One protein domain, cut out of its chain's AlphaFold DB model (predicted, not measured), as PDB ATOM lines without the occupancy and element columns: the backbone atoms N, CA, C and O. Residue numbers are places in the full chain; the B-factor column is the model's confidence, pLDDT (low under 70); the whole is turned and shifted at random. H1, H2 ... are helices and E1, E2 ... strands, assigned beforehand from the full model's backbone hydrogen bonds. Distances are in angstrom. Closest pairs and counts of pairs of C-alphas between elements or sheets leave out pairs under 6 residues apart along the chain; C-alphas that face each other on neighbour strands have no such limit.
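This is residues 208 to 320 of the 334 residues of an uncharacterized protein of Pandoraea pnomenusa (UniProt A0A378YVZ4). Two long helices, H1 and H3, lie side by side and run opposite ways, making a rod. On the side of H1 away from H3, the short helix H2 crosses H1, and near H2 is a small hairpin of two strands, E1 and E2. The printed part has 113 residues with three named helices and two named strands, in the order H1, H2, E1, E2, H3; the sheet, E1 - E2, is antiparallel. The class is mostly helix, and the whole is loose, with a radius of gyration of the C-alphas of 16.8 A and spans of 60 by 29 by 22 A.

E1 is residues 270 to 272 and E2 residues 277 to 279. H2, residues 256 to 263, is 10.0 A long. H1, residues 208 to 237, measures 43.3 A from C-alpha 208 at (-13.185, -2.872, 92.389) to C-alpha 237. H3, residues 285 to 320, measures 51.7 A and ends with C-alpha 320 at (-4.298, -11.919, 84.936).

E1 and E2 form a hairpin, antiparallel at 145 degrees, with N 271 and O 278 within hydrogen-bond range at 2.9 A. The closest C-alphas of H2 and E1, those of Ala 263 and Ile 270, are 7.4 A apart. H2 touches H1, about perpendicular at 80 degrees, and the closest C-alphas, those of Arg 221 and Cys 262, are 5.1 A apart; H1 touches H2 with residues 217 to 224 alone. H1 touches H3 at a shallow tilt of 24 degrees, opposite ways; the closest C-alphas, those of Ser 222 and Ala 295, are 4.5 A apart. H2 and H3 are apart. In H2 and H3 every O i to N i+4 pair is within hydrogen-bond range, in H1 24 of 26.

The C-alphas farthest apart, of Thr 240 and Leu 319, are 60.8 A apart. The printed part has no cut. The link from H1 to H2, 18 residues, is long. The pLDDT is under 70 in residues 235 to 243, 249 to 253, 263 to 267 and 319 to 320.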
ATOM      1  N   ARG A 208     -12.636  -3.334  93.668       78.25
ATOM      2  CA  ARG A 208     -13.185  -2.872  92.389       78.25
ATOM      3  C   ARG A 208     -14.707  -2.779  92.427       78.25
ATOM      4  O   ARG A 208     -15.246  -1.738  92.075       78.25
ATOM      5  N   ARG A 209     -15.379  -3.827  92.917       80.56
ATOM      6  CA  ARG A 209     -16.841  -3.860  93.057       80.56
ATOM      7  C   ARG A 209     -17.363  -2.705  93.914       80.56
ATOM      8  O   ARG A 209     -18.247  -1.985  93.475       80.56
ATOM      9  N   ARG A 210     -16.764  -2.476  95.088       84.25
ATOM     10  CA  ARG A 210     -17.156  -1.367  95.976       84.25
ATOM     11  C   ARG A 210     -16.964   0.006  95.335       84.25
ATOM     12  O   ARG A 210     -17.791   0.888  95.530       84.25
ATOM     13  N   TRP A 211     -15.881   0.196  94.585       84.12
ATOM     14  CA  TRP A 211     -15.636   1.454  93.878       84.12
ATOM     15  C   TRP A 211     -16.613   1.675  92.719       84.12
ATOM     16  O   TRP A 211     -17.095   2.791  92.571       84.12
ATOM     17  N   HIS A 212     -16.975   0.628  91.970       86.38
ATOM     18  CA  HIS A 212     -18.031   0.700  90.951       86.38
ATOM     19  C   HIS A 212     -19.395   1.029  91.570       86.38
ATOM     20  O   HIS A 212     -20.098   1.911  91.088       86.38
ATOM     21  N   GLU A 213     -19.760   0.372  92.676       86.38
ATOM     22  CA  GLU A 213     -20.993   0.673  93.418       86.38
ATOM     23  C   GLU A 213     -21.014   2.138  93.896       86.38
ATOM     24  O   GLU A 213     -22.029   2.822  93.766       86.38
ATOM     25  N   HIS A 214     -19.879   2.649  94.389       85.75
ATOM     26  CA  HIS A 214     -19.755   4.043  94.814       85.75
ATOM     27  C   HIS A 214     -19.852   5.035  93.646       85.75
ATOM     28  O   HIS A 214     -20.543   6.045  93.768       85.75
ATOM     29  N   LEU A 215     -19.193   4.746  92.520       86.62
ATOM     30  CA  LEU A 215     -19.261   5.564  91.311       86.62
ATOM     31  C   LEU A 215     -20.694   5.637  90.774       86.62
ATOM     32  O   LEU A 215     -21.203   6.734  90.559       86.62
ATOM     33  N   ASN A 216     -21.367   4.490  90.653       87.69
ATOM     34  CA  ASN A 216     -22.754   4.416  90.196       87.69
ATOM     35  C   ASN A 216     -23.683   5.247  91.088       87.69
ATOM     36  O   ASN A 216     -24.563   5.944  90.590       87.69
ATOM     37  N   ALA A 217     -23.487   5.208  92.410       85.94
ATOM     38  CA  ALA A 217     -24.267   6.024  93.335       85.94
ATOM     39  C   ALA A 217     -24.027   7.533  93.132       85.94
ATOM     40  O   ALA A 217     -24.974   8.317  93.176       85.94
ATOM     41  N   ILE A 218     -22.779   7.947  92.887       85.31
ATOM     42  CA  ILE A 218     -22.429   9.350  92.612       85.31
ATOM     43  C   ILE A 218     -23.035   9.820  91.286       85.31
ATOM     44  O   ILE A 218     -23.640  10.892  91.248       85.31
ATOM     45  N   GLN A 219     -22.906   9.022  90.224       85.94
ATOM     46  CA  GLN A 219     -23.430   9.342  88.896       85.94
ATOM     47  C   GLN A 219     -24.957   9.455  88.912       85.94
ATOM     48  O   GLN A 219     -25.483  10.485  88.500       85.94
ATOM     49  N   ARG A 220     -25.659   8.476  89.499       86.00
ATOM     50  CA  ARG A 220     -27.126   8.510  89.651       86.00
ATOM     51  C   ARG A 220     -27.594   9.724  90.446       86.00
ATOM     52  O   ARG A 220     -28.575  10.364  90.089       86.00
ATOM     53  N   ARG A 221     -26.877  10.086  91.514       86.25
ATOM     54  CA  ARG A 221     -27.208  11.284  92.295       86.25
ATOM     55  C   ARG A 221     -26.998  12.569  91.497       86.25
ATOM     56  O   ARG A 221     -27.807  13.484  91.617       86.25
ATOM     57  N   SER A 222     -25.926  12.650  90.709       85.12
ATOM     58  CA  SER A 222     -25.693  13.784  89.809       85.12
ATOM     59  C   SER A 222     -26.811  13.903  88.770       85.12
ATOM     60  O   SER A 222     -27.351  14.989  88.590       85.12
ATOM     61  N   GLU A 223     -27.217  12.785  88.163       84.31
ATOM     62  CA  GLU A 223     -28.314  12.720  87.195       84.31
ATOM     63  C   GLU A 223     -29.634  13.223  87.791       84.31
ATOM     64  O   GLU A 223     -30.227  14.143  87.236       84.31
ATOM     65  N   VAL A 224     -30.029  12.738  88.976       85.50
ATOM     66  CA  VAL A 224     -31.237  13.222  89.672       85.50
ATOM     67  C   VAL A 224     -31.181  14.737  89.902       85.50
ATOM     68  O   VAL A 224     -32.142  15.436  89.595       85.50
ATOM     69  N   LEU A 225     -30.057  15.272  90.397       85.06
ATOM     70  CA  LEU A 225     -29.912  16.719  90.622       85.06
ATOM     71  C   LEU A 225     -30.046  17.525  89.322       85.06
ATOM     72  O   LEU A 225     -30.720  18.556  89.320       85.06
ATOM     73  N   ARG A 226     -29.421  17.065  88.229       83.38
ATOM     74  CA  ARG A 226     -29.522  17.723  86.916       83.38
ATOM     75  C   ARG A 226     -30.949  17.700  86.406       83.38
ATOM     76  O   ARG A 226     -31.451  18.736  85.997       83.38
ATOM     77  N   SER A 227     -31.610  16.552  86.453       84.69
ATOM     78  CA  SER A 227     -32.946  16.412  85.891       84.69
ATOM     79  C   SER A 227     -33.993  17.199  86.683       84.69
ATOM     80  O   SER A 227     -34.861  17.814  86.068       84.69
ATOM     81  N   VAL A 228     -33.871  17.283  88.016       85.38
ATOM     82  CA  VAL A 228     -34.680  18.220  88.822       85.38
ATOM     83  C   VAL A 228     -34.391  19.669  88.418       85.38
ATOM     84  O   VAL A 228     -35.324  20.443  88.225       85.38
ATOM     85  N   GLY A 229     -33.117  20.033  88.240       83.75
ATOM     86  CA  GLY A 229     -32.716  21.370  87.796       83.75
ATOM     87  C   GLY A 229     -33.263  21.749  86.414       83.75
ATOM     88  O   GLY A 229     -33.775  22.851  86.253       83.75
ATOM     89  N   ILE A 230     -33.207  20.843  85.432       83.00
ATOM     90  CA  ILE A 230     -33.767  21.042  84.082       83.00
ATOM     91  C   ILE A 230     -35.279  21.247  84.161       83.00
ATOM     92  O   ILE A 230     -35.800  22.198  83.581       83.00
ATOM     93  N   HIS A 231     -35.972  20.389  84.914       82.06
ATOM     94  CA  HIS A 231     -37.422  20.481  85.091       82.06
ATOM     95  C   HIS A 231     -37.830  21.808  85.734       82.06
ATOM     96  O   HIS A 231     -38.757  22.467  85.276       82.06
ATOM     97  N   ALA A 232     -37.075  22.260  86.737       82.00
ATOM     98  CA  ALA A 232     -37.291  23.552  87.375       82.00
ATOM     99  C   ALA A 232     -36.982  24.755  86.455       82.00
ATOM    100  O   ALA A 232     -37.638  25.785  86.570       82.00
ATOM    101  N   ILE A 233     -36.023  24.654  85.524       80.25
ATOM    102  CA  ILE A 233     -35.747  25.724  84.541       80.25
ATOM    103  C   ILE A 233     -36.899  25.875  83.550       80.25
ATOM    104  O   ILE A 233     -37.288  27.004  83.258       80.25
ATOM    105  N   LEU A 234     -37.459  24.759  83.070       73.06
ATOM    106  CA  LEU A 234     -38.613  24.775  82.166       73.06
ATOM    107  C   LEU A 234     -39.797  25.549  82.770       73.06
ATOM    108  O   LEU A 234     -40.531  26.201  82.039       73.06
ATOM    109  N   HIS A 235     -39.943  25.548  84.100       66.12
ATOM    110  CA  HIS A 235     -40.941  26.358  84.806       66.12
ATOM    111  C   HIS A 235     -40.674  27.866  84.714       66.12
ATOM    112  O   HIS A 235     -41.598  28.642  84.497       66.12
ATOM    113  N   ILE A 236     -39.420  28.301  84.888       66.31
ATOM    114  CA  ILE A 236     -39.071  29.731  84.820       66.31
ATOM    115  C   ILE A 236     -39.305  30.274  83.407       66.31
ATOM    116  O   ILE A 236     -39.717  31.420  83.246       66.31
ATOM    117  N   THR A 237     -39.047  29.461  82.382       65.06
ATOM    118  CA  THR A 237     -39.161  29.888  80.984       65.06
ATOM    119  C   THR A 237     -40.570  29.729  80.410       65.06
ATOM    120  O   THR A 237     -40.932  30.477  79.504       65.06
ATOM    121  N   MET A 238     -41.390  28.808  80.931       64.56
ATOM    122  CA  MET A 238     -42.771  28.581  80.486       64.56
ATOM    123  C   MET A 238     -43.783  29.113  81.510       64.56
ATOM    124  O   MET A 238     -44.392  28.350  82.255       64.56
ATOM    125  N   ALA A 239     -44.011  30.430  81.500       56.47
ATOM    126  CA  ALA A 239     -44.862  31.159  82.453       56.47
ATOM    127  C   ALA A 239     -46.345  30.712  82.536       56.47
ATOM    128  O   ALA A 239     -47.096  31.237  83.351       56.47
ATOM    129  N   THR A 240     -46.795  29.776  81.695       58.62
ATOM    130  CA  THR A 240     -48.211  29.400  81.541       58.62
ATOM    131  C   THR A 240     -48.570  28.007  82.067       58.62
ATOM    132  O   THR A 240     -49.743  27.640  82.012       58.62
ATOM    133  N   ARG A 241     -47.616  27.210  82.575       63.22
ATOM    134  CA  ARG A 241     -47.888  25.847  83.079       63.22
ATOM    135  C   ARG A 241     -47.308  25.621  84.469       63.22
ATOM    136  O   ARG A 241     -46.120  25.833  84.688       63.22
ATOM    137  N   ASP A 242     -48.138  25.110  85.376       69.69
ATOM    138  CA  ASP A 242     -47.691  24.689  86.703       69.69
ATOM    139  C   ASP A 242     -46.906  23.371  86.605       69.69
ATOM    140  O   ASP A 242     -47.450  22.292  86.365       69.69
ATOM    141  N   VAL A 243     -45.587  23.474  86.748       69.44
ATOM    142  CA  VAL A 243     -44.649  22.353  86.601       69.44
ATOM    143  C   VAL A 243     -44.663  21.428  87.828       69.44
ATOM    144  O   VAL A 243     -44.197  20.293  87.734       69.44
ATOM    145  N   THR A 244     -45.255  21.851  88.954       74.00
ATOM    146  CA  THR A 244     -45.472  20.971  90.120       74.00
ATOM    147  C   THR A 244     -46.464  19.845  89.819       74.00
ATOM    148  O   THR A 244     -46.371  18.770  90.403       74.00
ATOM    149  N   LEU A 245     -47.340  20.046  88.829       75.62
ATOM    150  CA  LEU A 245     -48.298  19.050  88.345       75.62
ATOM    151  C   LEU A 245     -47.734  18.165  87.227       75.62
ATOM    152  O   LEU A 245     -48.414  17.257  86.754       75.62
ATOM    153  N   MET A 246     -46.499  18.417  86.781       76.31
ATOM    154  CA  MET A 246     -45.858  17.637  85.729       76.31
ATOM    155  C   MET A 246     -44.819  16.685  86.301       76.31
ATOM    156  O   MET A 246     -43.923  17.075  87.054       76.31
ATOM    157  N   ARG A 247     -44.912  15.428  85.867       81.44
ATOM    158  CA  ARG A 247     -43.970  14.379  86.238       81.44
ATOM    159  C   ARG A 247     -42.569  14.731  85.745       81.44
ATOM    160  O   ARG A 247     -42.380  15.120  84.594       81.44
ATOM    161  N   ILE A 248     -41.574  14.542  86.606       79.31
ATOM    162  CA  ILE A 248     -40.178  14.757  86.242       79.31
ATOM    163  C   ILE A 248     -39.681  13.570  85.387       79.31
ATOM    164  O   ILE A 248     -39.769  12.419  85.833       79.31
ATOM    165  N   PRO A 249     -39.119  13.805  84.186       68.44
ATOM    166  CA  PRO A 249     -38.860  12.746  83.202       68.44
ATOM    167  C   PRO A 249     -37.819  11.692  83.614       68.44
ATOM    168  O   PRO A 249     -37.879  10.560  83.142       68.44
ATOM    169  N   PHE A 250     -36.905  11.973  84.556       69.44
ATOM    170  CA  PHE A 250     -35.948  10.953  85.030       69.44
ATOM    171  C   PHE A 250     -36.615   9.770  85.756       69.44
ATOM    172  O   PHE A 250     -35.985   8.736  85.970       69.44
ATOM    173  N   ALA A 251     -37.891   9.896  86.136       59.28
ATOM    174  CA  ALA A 251     -38.671   8.798  86.699       59.28
ATOM    175  C   ALA A 251     -38.919   7.655  85.692       59.28
ATOM    176  O   ALA A 251     -39.373   6.588  86.091       59.28
ATOM    177  N   GLU A 252     -38.674   7.861  84.394       59.47
ATOM    178  CA  GLU A 252     -38.748   6.796  83.381       59.47
ATOM    179  C   GLU A 252     -37.458   5.968  83.290       59.47
ATOM    180  O   GLU A 252     -37.518   4.769  83.029       59.47
ATOM    181  N   SER A 253     -36.297   6.574  83.558       68.38
ATOM    182  CA  SER A 253     -34.988   5.911  83.478       68.38
ATOM    183  C   SER A 253     -34.487   5.366  84.820       68.38
ATOM    184  O   SER A 253     -33.657   4.452  84.850       68.38
ATOM    185  N   LEU A 254     -34.983   5.890  85.948       72.88
ATOM    186  CA  LEU A 254     -34.542   5.518  87.294       72.88
ATOM    187  C   LEU A 254     -35.665   4.871  88.107       72.88
ATOM    188  O   LEU A 254     -36.761   5.405  88.246       72.88
ATOM    189  N   THR A 255     -35.365   3.735  88.742       79.25
ATOM    190  CA  THR A 255     -36.304   3.083  89.670       79.25
ATOM    191  C   THR A 255     -36.581   3.959  90.895       79.25
ATOM    192  O   THR A 255     -35.659   4.597  91.408       79.25
ATOM    193  N   ASN A 256     -37.791   3.880  91.457       78.56
ATOM    194  CA  ASN A 256     -38.183   4.631  92.662       78.56
ATOM    195  C   ASN A 256     -37.194   4.493  93.831       78.56
ATOM    196  O   ASN A 256     -36.858   5.488  94.461       78.56
ATOM    197  N   ALA A 257     -36.651   3.295  94.067       78.88
ATOM    198  CA  ALA A 257     -35.671   3.064  95.131       78.88
ATOM    199  C   ALA A 257     -34.356   3.845  94.928       78.88
ATOM    200  O   ALA A 257     -33.715   4.268  95.890       78.88
ATOM    201  N   VAL A 258     -33.939   4.047  93.672       77.31
ATOM    202  CA  VAL A 258     -32.744   4.836  93.337       77.31
ATOM    203  C   VAL A 258     -33.002   6.313  93.579       77.31
ATOM    204  O   VAL A 258     -32.152   6.982  94.168       77.31
ATOM    205  N   VAL A 259     -34.176   6.797  93.165       78.19
ATOM    206  CA  VAL A 259     -34.586   8.178  93.409       78.19
ATOM    207  C   VAL A 259     -34.667   8.430  94.908       78.19
ATOM    208  O   VAL A 259     -33.991   9.331  95.370       78.19
ATOM    209  N   GLU A 260     -35.339   7.589  95.697       78.31
ATOM    210  CA  GLU A 260     -35.428   7.729  97.163       78.31
ATOM    211  C   GLU A 260     -34.052   7.785  97.847       78.31
ATOM    212  O   GLU A 260     -33.813   8.632  98.711       78.31
ATOM    213  N   ALA A 261     -33.111   6.934  97.428       76.81
ATOM    214  CA  ALA A 261     -31.751   6.934  97.966       76.81
ATOM    215  C   ALA A 261     -30.954   8.203  97.599       76.81
ATOM    216  O   ALA A 261     -30.080   8.635  98.357       76.81
ATOM    217  N   CYS A 262     -31.234   8.796  96.436       74.62
ATOM    218  CA  CYS A 262     -30.535   9.974  95.915       74.62
ATOM    219  C   CYS A 262     -31.208  11.296  96.310       74.62
ATOM    220  O   CYS A 262     -30.524  12.317  96.427       74.62
ATOM    221  N   ALA A 263     -32.522  11.258  96.530       67.81
ATOM    222  CA  ALA A 263     -33.400  12.400  96.710       67.81
ATOM    223  C   ALA A 263     -33.172  13.108  98.035       67.81
ATOM    224  O   ALA A 263     -33.425  14.299  98.068       67.81
ATOM    225  N   ASN A 264     -32.691  12.400  99.077       66.00
ATOM    226  CA  ASN A 264     -32.562  12.863 100.469       66.00
ATOM    227  C   ASN A 264     -33.441  14.099 100.749       66.00
ATOM    228  O   ASN A 264     -32.957  15.199 100.496       66.00
ATOM    229  N   PRO A 265     -34.659  13.958 101.297       52.16
ATOM    230  CA  PRO A 265     -35.702  14.998 101.318       52.16
ATOM    231  C   PRO A 265     -35.268  16.397 101.796       52.16
ATOM    232  O   PRO A 265     -35.888  17.398 101.472       52.16
ATOM    233  N   ARG A 266     -34.166  16.502 102.549       57.38
ATOM    234  CA  ARG A 266     -33.567  17.787 102.952       57.38
ATOM    235  C   ARG A 266     -32.800  18.520 101.841       57.38
ATOM    236  O   ARG A 266     -32.372  19.649 102.048       57.38
ATOM    237  N   ALA A 267     -32.528  17.868 100.717       67.25
ATOM    238  CA  ALA A 267     -31.605  18.328  99.683       67.25
ATOM    239  C   ALA A 267     -32.288  18.669  98.353       67.25
ATOM    240  O   ALA A 267     -31.672  19.392  97.559       67.25
ATOM    241  N   LEU A 268     -33.504  18.160  98.121       81.69
ATOM    242  CA  LEU A 268     -34.283  18.302  96.892       81.69
ATOM    243  C   LEU A 268     -35.778  18.480  97.221       81.69
ATOM    244  O   LEU A 268     -36.298  17.678  97.993       81.69
ATOM    245  N   PRO A 269     -36.471  19.468  96.625       84.06
ATOM    246  CA  PRO A 269     -37.903  19.689  96.824       84.06
ATOM    247  C   PRO A 269     -38.723  18.805  95.870       84.06
ATOM    248  O   PRO A 269     -39.357  19.307  94.942       84.06
ATOM    249  N   ILE A 270     -38.646  17.481  96.039       85.56
ATOM    250  CA  ILE A 270     -39.388  16.518  95.213       85.56
ATOM    251  C   ILE A 270     -40.226  15.576  96.063       85.56
ATOM    252  O   ILE A 270     -39.755  15.051  97.070       85.56
ATOM    253  N   CYS A 271     -41.434  15.296  95.590       86.00
ATOM    254  CA  CYS A 271     -42.355  14.357  96.207       86.00
ATOM    255  C   CYS A 271     -42.690  13.221  95.247       86.00
ATOM    256  O   CYS A 271     -42.582  13.328  94.022       86.00
ATOM    257  N   ARG A 272     -43.091  12.099  95.836       85.56
ATOM    258  CA  ARG A 272     -43.542  10.918  95.113       85.56
ATOM    259  C   ARG A 272     -45.065  10.875  95.120       85.56
ATOM    260  O   ARG A 272     -45.664  10.936  96.191       85.56
ATOM    261  N   ALA A 273     -45.663  10.683  93.949       82.94
ATOM    262  CA  ALA A 273     -47.070  10.331  93.795       82.94
ATOM    263  C   ALA A 273     -47.216   8.900  93.238       82.94
ATOM    264  O   ALA A 273     -46.234   8.163  93.096       82.94
ATOM    265  N   ILE A 274     -48.456   8.483  92.969       80.44
ATOM    266  CA  ILE A 274     -48.793   7.120  92.515       80.44
ATOM    267  C   ILE A 274     -48.150   6.808  91.155       80.44
ATOM    268  O   ILE A 274     -47.683   5.694  90.929       80.44
ATOM    269  N   ASP A 275     -48.092   7.801  90.275       80.75
ATOM    270  CA  ASP A 275     -47.713   7.684  88.868       80.75
ATOM    271  C   ASP A 275     -46.325   8.265  88.542       80.75
ATOM    272  O   ASP A 275     -45.854   8.141  87.407       80.75
ATOM    273  N   GLY A 276     -45.629   8.867  89.514       82.00
ATOM    274  CA  GLY A 276     -44.306   9.437  89.277       82.00
ATOM    275  C   GLY A 276     -43.744  10.310  90.394       82.00
ATOM    276  O   GLY A 276     -44.188  10.277  91.540       82.00
ATOM    277  N   TRP A 277     -42.720  11.082  90.030       85.69
ATOM    278  CA  TRP A 277     -42.063  12.071  90.883       85.69
ATOM    279  C   TRP A 277     -42.376  13.472  90.387       85.69
ATOM    280  O   TRP A 277     -42.378  13.701  89.179       85.69
ATOM    281  N   TYR A 278     -42.586  14.389  91.322       85.19
ATOM    282  CA  TYR A 278     -43.032  15.756  91.074       85.19
ATOM    283  C   TYR A 278     -42.206  16.737  91.900       85.19
ATOM    284  O   TYR A 278     -41.567  16.353  92.882       85.19
ATOM    285  N   LEU A 279     -42.204  18.006  91.497       86.88
ATOM    286  CA  LEU A 279     -41.680  19.078  92.340       86.88
ATOM    287  C   LEU A 279     -42.695  19.389  93.444       86.88
ATOM    288  O   LEU A 279     -43.864  19.613  93.156       86.88
ATOM    289  N   GLU A 280     -42.239  19.464  94.692       86.75
ATOM    290  CA  GLU A 280     -43.084  19.876  95.827       86.75
ATOM    291  C   GLU A 280     -43.471  21.352  95.755       86.75
ATOM    292  O   GLU A 280     -44.522  21.756  96.244       86.75
ATOM    293  N   ARG A 281     -42.583  22.169  95.185       85.50
ATOM    294  CA  ARG A 281     -42.760  23.609  95.030       85.50
ATOM    295  C   ARG A 281     -41.968  24.124  93.842       85.50
ATOM    296  O   ARG A 281     -41.004  23.499  93.395       85.50
ATOM    297  N   THR A 282     -42.334  25.314  93.389       82.62
ATOM    298  CA  THR A 282     -41.531  26.076  92.438       82.62
ATOM    299  C   THR A 282     -40.175  26.433  93.054       82.62
ATOM    300  O   THR A 282     -40.035  26.622  94.269       82.62
ATOM    301  N   MET A 283     -39.145  26.471  92.209       83.88
ATOM    302  CA  MET A 283     -37.777  26.774  92.621       83.88
ATOM    303  C   MET A 283     -37.343  28.128  92.075       83.88
ATOM    304  O   MET A 283     -37.648  28.490  90.941       83.88
ATOM    305  N   THR A 284     -36.582  28.856  92.880       85.69
ATOM    306  CA  THR A 284     -35.943  30.111  92.481       85.69
ATOM    307  C   THR A 284     -34.675  29.846  91.663       85.69
ATOM    308  O   THR A 284     -34.033  28.797  91.785       85.69
ATOM    309  N   GLN A 285     -34.260  30.820  90.851       84.38
ATOM    310  CA  GLN A 285     -33.042  30.717  90.039       84.38
ATOM    311  C   GLN A 285     -31.771  30.376  90.860       84.38
ATOM    312  O   GLN A 285     -31.014  29.505  90.420       84.38
ATOM    313  N   PRO A 286     -31.540  30.940  92.067       87.06
ATOM    314  CA  PRO A 286     -30.406  30.552  92.910       87.06
ATOM    315  C   PRO A 286     -30.466  29.098  93.399       87.06
ATOM    316  O   PRO A 286     -29.440  28.419  93.450       87.06
ATOM    317  N   GLU A 287     -31.653  28.585  93.738       86.62
ATOM    318  CA  GLU A 287     -31.818  27.191  94.176       86.62
ATOM    319  C   GLU A 287     -31.481  26.212  93.047       86.62
ATOM    320  O   GLU A 287     -30.777  25.221  93.267       86.62
ATOM    321  N   ILE A 288     -31.927  26.529  91.828       84.50
ATOM    322  CA  ILE A 288     -31.608  25.779  90.609       84.50
ATOM    323  C   ILE A 288     -30.099  25.806  90.349       84.50
ATOM    324  O   ILE A 288     -29.487  24.757  90.150       84.50
ATOM    325  N   GLN A 289     -29.466  26.980  90.409       82.50
ATOM    326  CA  GLN A 289     -28.013  27.105  90.257       82.50
ATOM    327  C   GLN A 289     -27.260  26.280  91.315       82.50
ATOM    328  O   GLN A 289     -26.285  25.595  91.003       82.50
ATOM    329  N   GLY A 290     -27.754  26.258  92.556       84.50
ATOM    330  CA  GLY A 290     -27.217  25.420  93.624       84.50
ATOM    331  C   GLY A 290     -27.345  23.913  93.361       84.50
ATOM    332  O   GLY A 290     -26.499  23.140  93.818       84.50
ATOM    333  N   LEU A 291     -28.375  23.457  92.636       84.44
ATOM    334  CA  LEU A 291     -28.469  22.064  92.173       84.44
ATOM    335  C   LEU A 291     -27.418  21.757  91.103       84.44
ATOM    336  O   LEU A 291     -26.737  20.734  91.204       84.44
ATOM    337  N   TRP A 292     -27.227  22.661  90.139       83.06
ATOM    338  CA  TRP A 292     -26.227  22.511  89.080       83.06
ATOM    339  C   TRP A 292     -24.804  22.423  89.620       83.06
ATOM    340  O   TRP A 292     -24.074  21.496  89.270       83.06
ATOM    341  N   LEU A 293     -24.427  23.319  90.536       83.75
ATOM    342  CA  LEU A 293     -23.105  23.298  91.171       83.75
ATOM    343  C   LEU A 293     -22.862  21.993  91.941       83.75
ATOM    344  O   LEU A 293     -21.790  21.394  91.840       83.75
ATOM    345  N   ARG A 294     -23.874  21.494  92.665       86.44
ATOM    346  CA  ARG A 294     -23.791  20.197  93.357       86.44
ATOM    347  C   ARG A 294     -23.653  19.032  92.373       86.44
ATOM    348  O   ARG A 294     -22.865  18.119  92.624       86.44
ATOM    349  N   ALA A 295     -24.382  19.054  91.259       83.31
ATOM    350  CA  ALA A 295     -24.298  18.024  90.226       83.31
ATOM    351  C   ALA A 295     -22.934  18.008  89.513       83.31
ATOM    352  O   ALA A 295     -22.395  16.925  89.247       83.31
ATOM    353  N   LEU A 296     -22.361  19.186  89.243       84.00
ATOM    354  CA  LEU A 296     -21.019  19.354  88.679       84.00
ATOM    355  C   LEU A 296     -19.949  18.809  89.627       84.00
ATOM    356  O   LEU A 296     -19.192  17.926  89.233       84.00
ATOM    357  N   ALA A 297     -19.973  19.207  90.902       83.00
ATOM    358  CA  ALA A 297     -19.033  18.702  91.905       83.00
ATOM    359  C   ALA A 297     -19.093  17.167  92.061       83.00
ATOM    360  O   ALA A 297     -18.070  16.505  92.255       83.00
ATOM    361  N   LEU A 298     -20.288  16.571  91.958       85.31
ATOM    362  CA  LEU A 298     -20.440  15.112  91.935       85.31
ATOM    363  C   LEU A 298     -19.875  14.485  90.654       85.31
ATOM    364  O   LEU A 298     -19.284  13.411  90.739       85.31
ATOM    365  N   SER A 299     -20.018  15.142  89.502       82.88
ATOM    366  CA  SER A 299     -19.472  14.656  88.226       82.88
ATOM    367  C   SER A 299     -17.948  14.651  88.238       82.88
ATOM    368  O   SER A 299     -17.354  13.609  87.988       82.88
ATOM    369  N   GLU A 300     -17.319  15.753  88.657       84.00
ATOM    370  CA  GLU A 300     -15.858  15.844  88.802       84.00
ATOM    371  C   GLU A 300     -15.317  14.789  89.776       84.00
ATOM    372  O   GLU A 300     -14.289  14.146  89.546       84.00
ATOM    373  N   ARG A 301     -16.023  14.568  90.892       85.25
ATOM    374  CA  ARG A 301     -15.676  13.497  91.831       85.25
ATOM    375  C   ARG A 301     -15.823  12.117  91.185       85.25
ATOM    376  O   ARG A 301     -14.991  11.247  91.444       85.25
ATOM    377  N   GLY A 302     -16.863  11.916  90.378       83.38
ATOM    378  CA  GLY A 302     -17.084  10.702  89.597       83.38
ATOM    379  C   GLY A 302     -15.934  10.428  88.630       83.38
ATOM    380  O   GLY A 302     -15.387   9.329  88.648       83.38
ATOM    381  N   GLU A 303     -15.487  11.432  87.879       86.38
ATOM    382  CA  GLU A 303     -14.355  11.329  86.949       86.38
ATOM    383  C   GLU A 303     -13.056  10.924  87.655       86.38
ATOM    384  O   GLU A 303     -12.363  10.007  87.215       86.38
ATOM    385  N   ARG A 304     -12.750  11.531  88.810       86.31
ATOM    386  CA  ARG A 304     -11.575  11.140  89.614       86.31
ATOM    387  C   ARG A 304     -11.649   9.680  90.066       86.31
ATOM    388  O   ARG A 304     -10.630   8.992  90.107       86.31
ATOM    389  N   ILE A 305     -12.839   9.200  90.426       84.19
ATOM    390  CA  ILE A 305     -13.050   7.800  90.817       84.19
ATOM    391  C   ILE A 305     -12.928   6.873  89.605       84.19
ATOM    392  O   ILE A 305     -12.303   5.820  89.731       84.19
ATOM    393  N   GLN A 306     -13.455   7.267  88.444       85.94
ATOM    394  CA  GLN A 306     -13.316   6.520  87.194       85.94
ATOM    395  C   GLN A 306     -11.838   6.337  86.830       85.94
ATOM    396  O   GLN A 306     -11.390   5.211  86.662       85.94
ATOM    397  N   GLN A 307     -11.034   7.404  86.875       87.88
ATOM    398  CA  GLN A 307      -9.588   7.320  86.623       87.88
ATOM    399  C   GLN A 307      -8.868   6.352  87.580       87.88
ATOM    400  O   GLN A 307      -7.915   5.665  87.203       87.88
ATOM    401  N   LEU A 308      -9.293   6.289  88.847       84.88
ATOM    402  CA  LEU A 308      -8.754   5.325  89.812       84.88
ATOM    403  C   LEU A 308      -9.196   3.890  89.501       84.88
ATOM    404  O   LEU A 308      -8.394   2.968  89.674       84.88
ATOM    405  N   LEU A 309     -10.438   3.692  89.053       82.69
ATOM    406  CA  LEU A 309     -10.949   2.398  88.598       82.69
ATOM    407  C   LEU A 309     -10.184   1.902  87.370       82.69
ATOM    408  O   LEU A 309      -9.684   0.781  87.409       82.69
ATOM    409  N   ASP A 310      -9.953   2.758  86.377       85.19
ATOM    410  CA  ASP A 310      -9.205   2.410  85.163       85.19
ATOM    411  C   ASP A 310      -7.781   1.935  85.502       85.19
ATOM    412  O   ASP A 310      -7.289   0.928  84.986       85.19
ATOM    413  N   ARG A 311      -7.118   2.595  86.464       84.38
ATOM    414  CA  ARG A 311      -5.802   2.164  86.975       84.38
ATOM    415  C   ARG A 311      -5.864   0.808  87.681       84.38
ATOM    416  O   ARG A 311      -4.922   0.014  87.576       84.38
ATOM    417  N   LEU A 312      -6.932   0.545  88.433       76.19
ATOM    418  CA  LEU A 312      -7.142  -0.742  89.099       76.19
ATOM    419  C   LEU A 312      -7.421  -1.856  88.089       76.19
ATOM    420  O   LEU A 312      -6.889  -2.953  88.265       76.19
ATOM    421  N   ASP A 313      -8.176  -1.579  87.031       77.62
ATOM    422  CA  ASP A 313      -8.467  -2.535  85.964       77.62
ATOM    423  C   ASP A 313      -7.227  -2.836  85.125       77.62
ATOM    424  O   ASP A 313      -6.885  -4.005  84.940       77.62
ATOM    425  N   ALA A 314      -6.435  -1.824  84.767       80.50
ATOM    426  CA  ALA A 314      -5.133  -2.031  84.132       80.50
ATOM    427  C   ALA A 314      -4.188  -2.886  84.999       80.50
ATOM    428  O   ALA A 314      -3.389  -3.682  84.496       80.50
ATOM    429  N   ARG A 315      -4.252  -2.752  86.331       76.75
ATOM    430  CA  ARG A 315      -3.502  -3.620  87.253       76.75
ATOM    431  C   ARG A 315      -4.073  -5.040  87.298       76.75
ATOM    432  O   ARG A 315      -3.297  -5.991  87.347       76.75
ATOM    433  N   ALA A 316      -5.394  -5.195  87.283       70.25
ATOM    434  CA  ALA A 316      -6.058  -6.497  87.271       70.25
ATOM    435  C   ALA A 316      -5.726  -7.291  85.999       70.25
ATOM    436  O   ALA A 316      -5.366  -8.463  86.093       70.25
ATOM    437  N   HIS A 317      -5.783  -6.638  84.835       75.69
ATOM    438  CA  HIS A 317      -5.447  -7.241  83.548       75.69
ATOM    439  C   HIS A 317      -3.985  -7.683  83.485       75.69
ATOM    440  O   HIS A 317      -3.718  -8.810  83.074       75.69
ATOM    441  N   ARG A 318      -3.046  -6.860  83.977       74.50
ATOM    442  CA  ARG A 318      -1.629  -7.251  84.082       74.50
ATOM    443  C   ARG A 318      -1.435  -8.496  84.945       74.50
ATOM    444  O   ARG A 318      -0.820  -9.452  84.492       74.50
ATOM    445  N   LEU A 319      -2.040  -8.530  86.134       64.94
ATOM    446  CA  LEU A 319      -1.967  -9.695  87.025       64.94
ATOM    447  C   LEU A 319      -2.596 -10.954  86.406       64.94
ATOM    448  O   LEU A 319      -2.123 -12.065  86.639       64.94
ATOM    449  N   HIS A 320      -3.674 -10.801  85.635       67.81
ATOM    450  CA  HIS A 320      -4.298 -11.919  84.936       67.81
ATOM    451  C   HIS A 320      -3.410 -12.449  83.802       67.81
ATOM    452  O   HIS A 320      -3.210 -13.658  83.711       67.81
TER     453      HIS A 320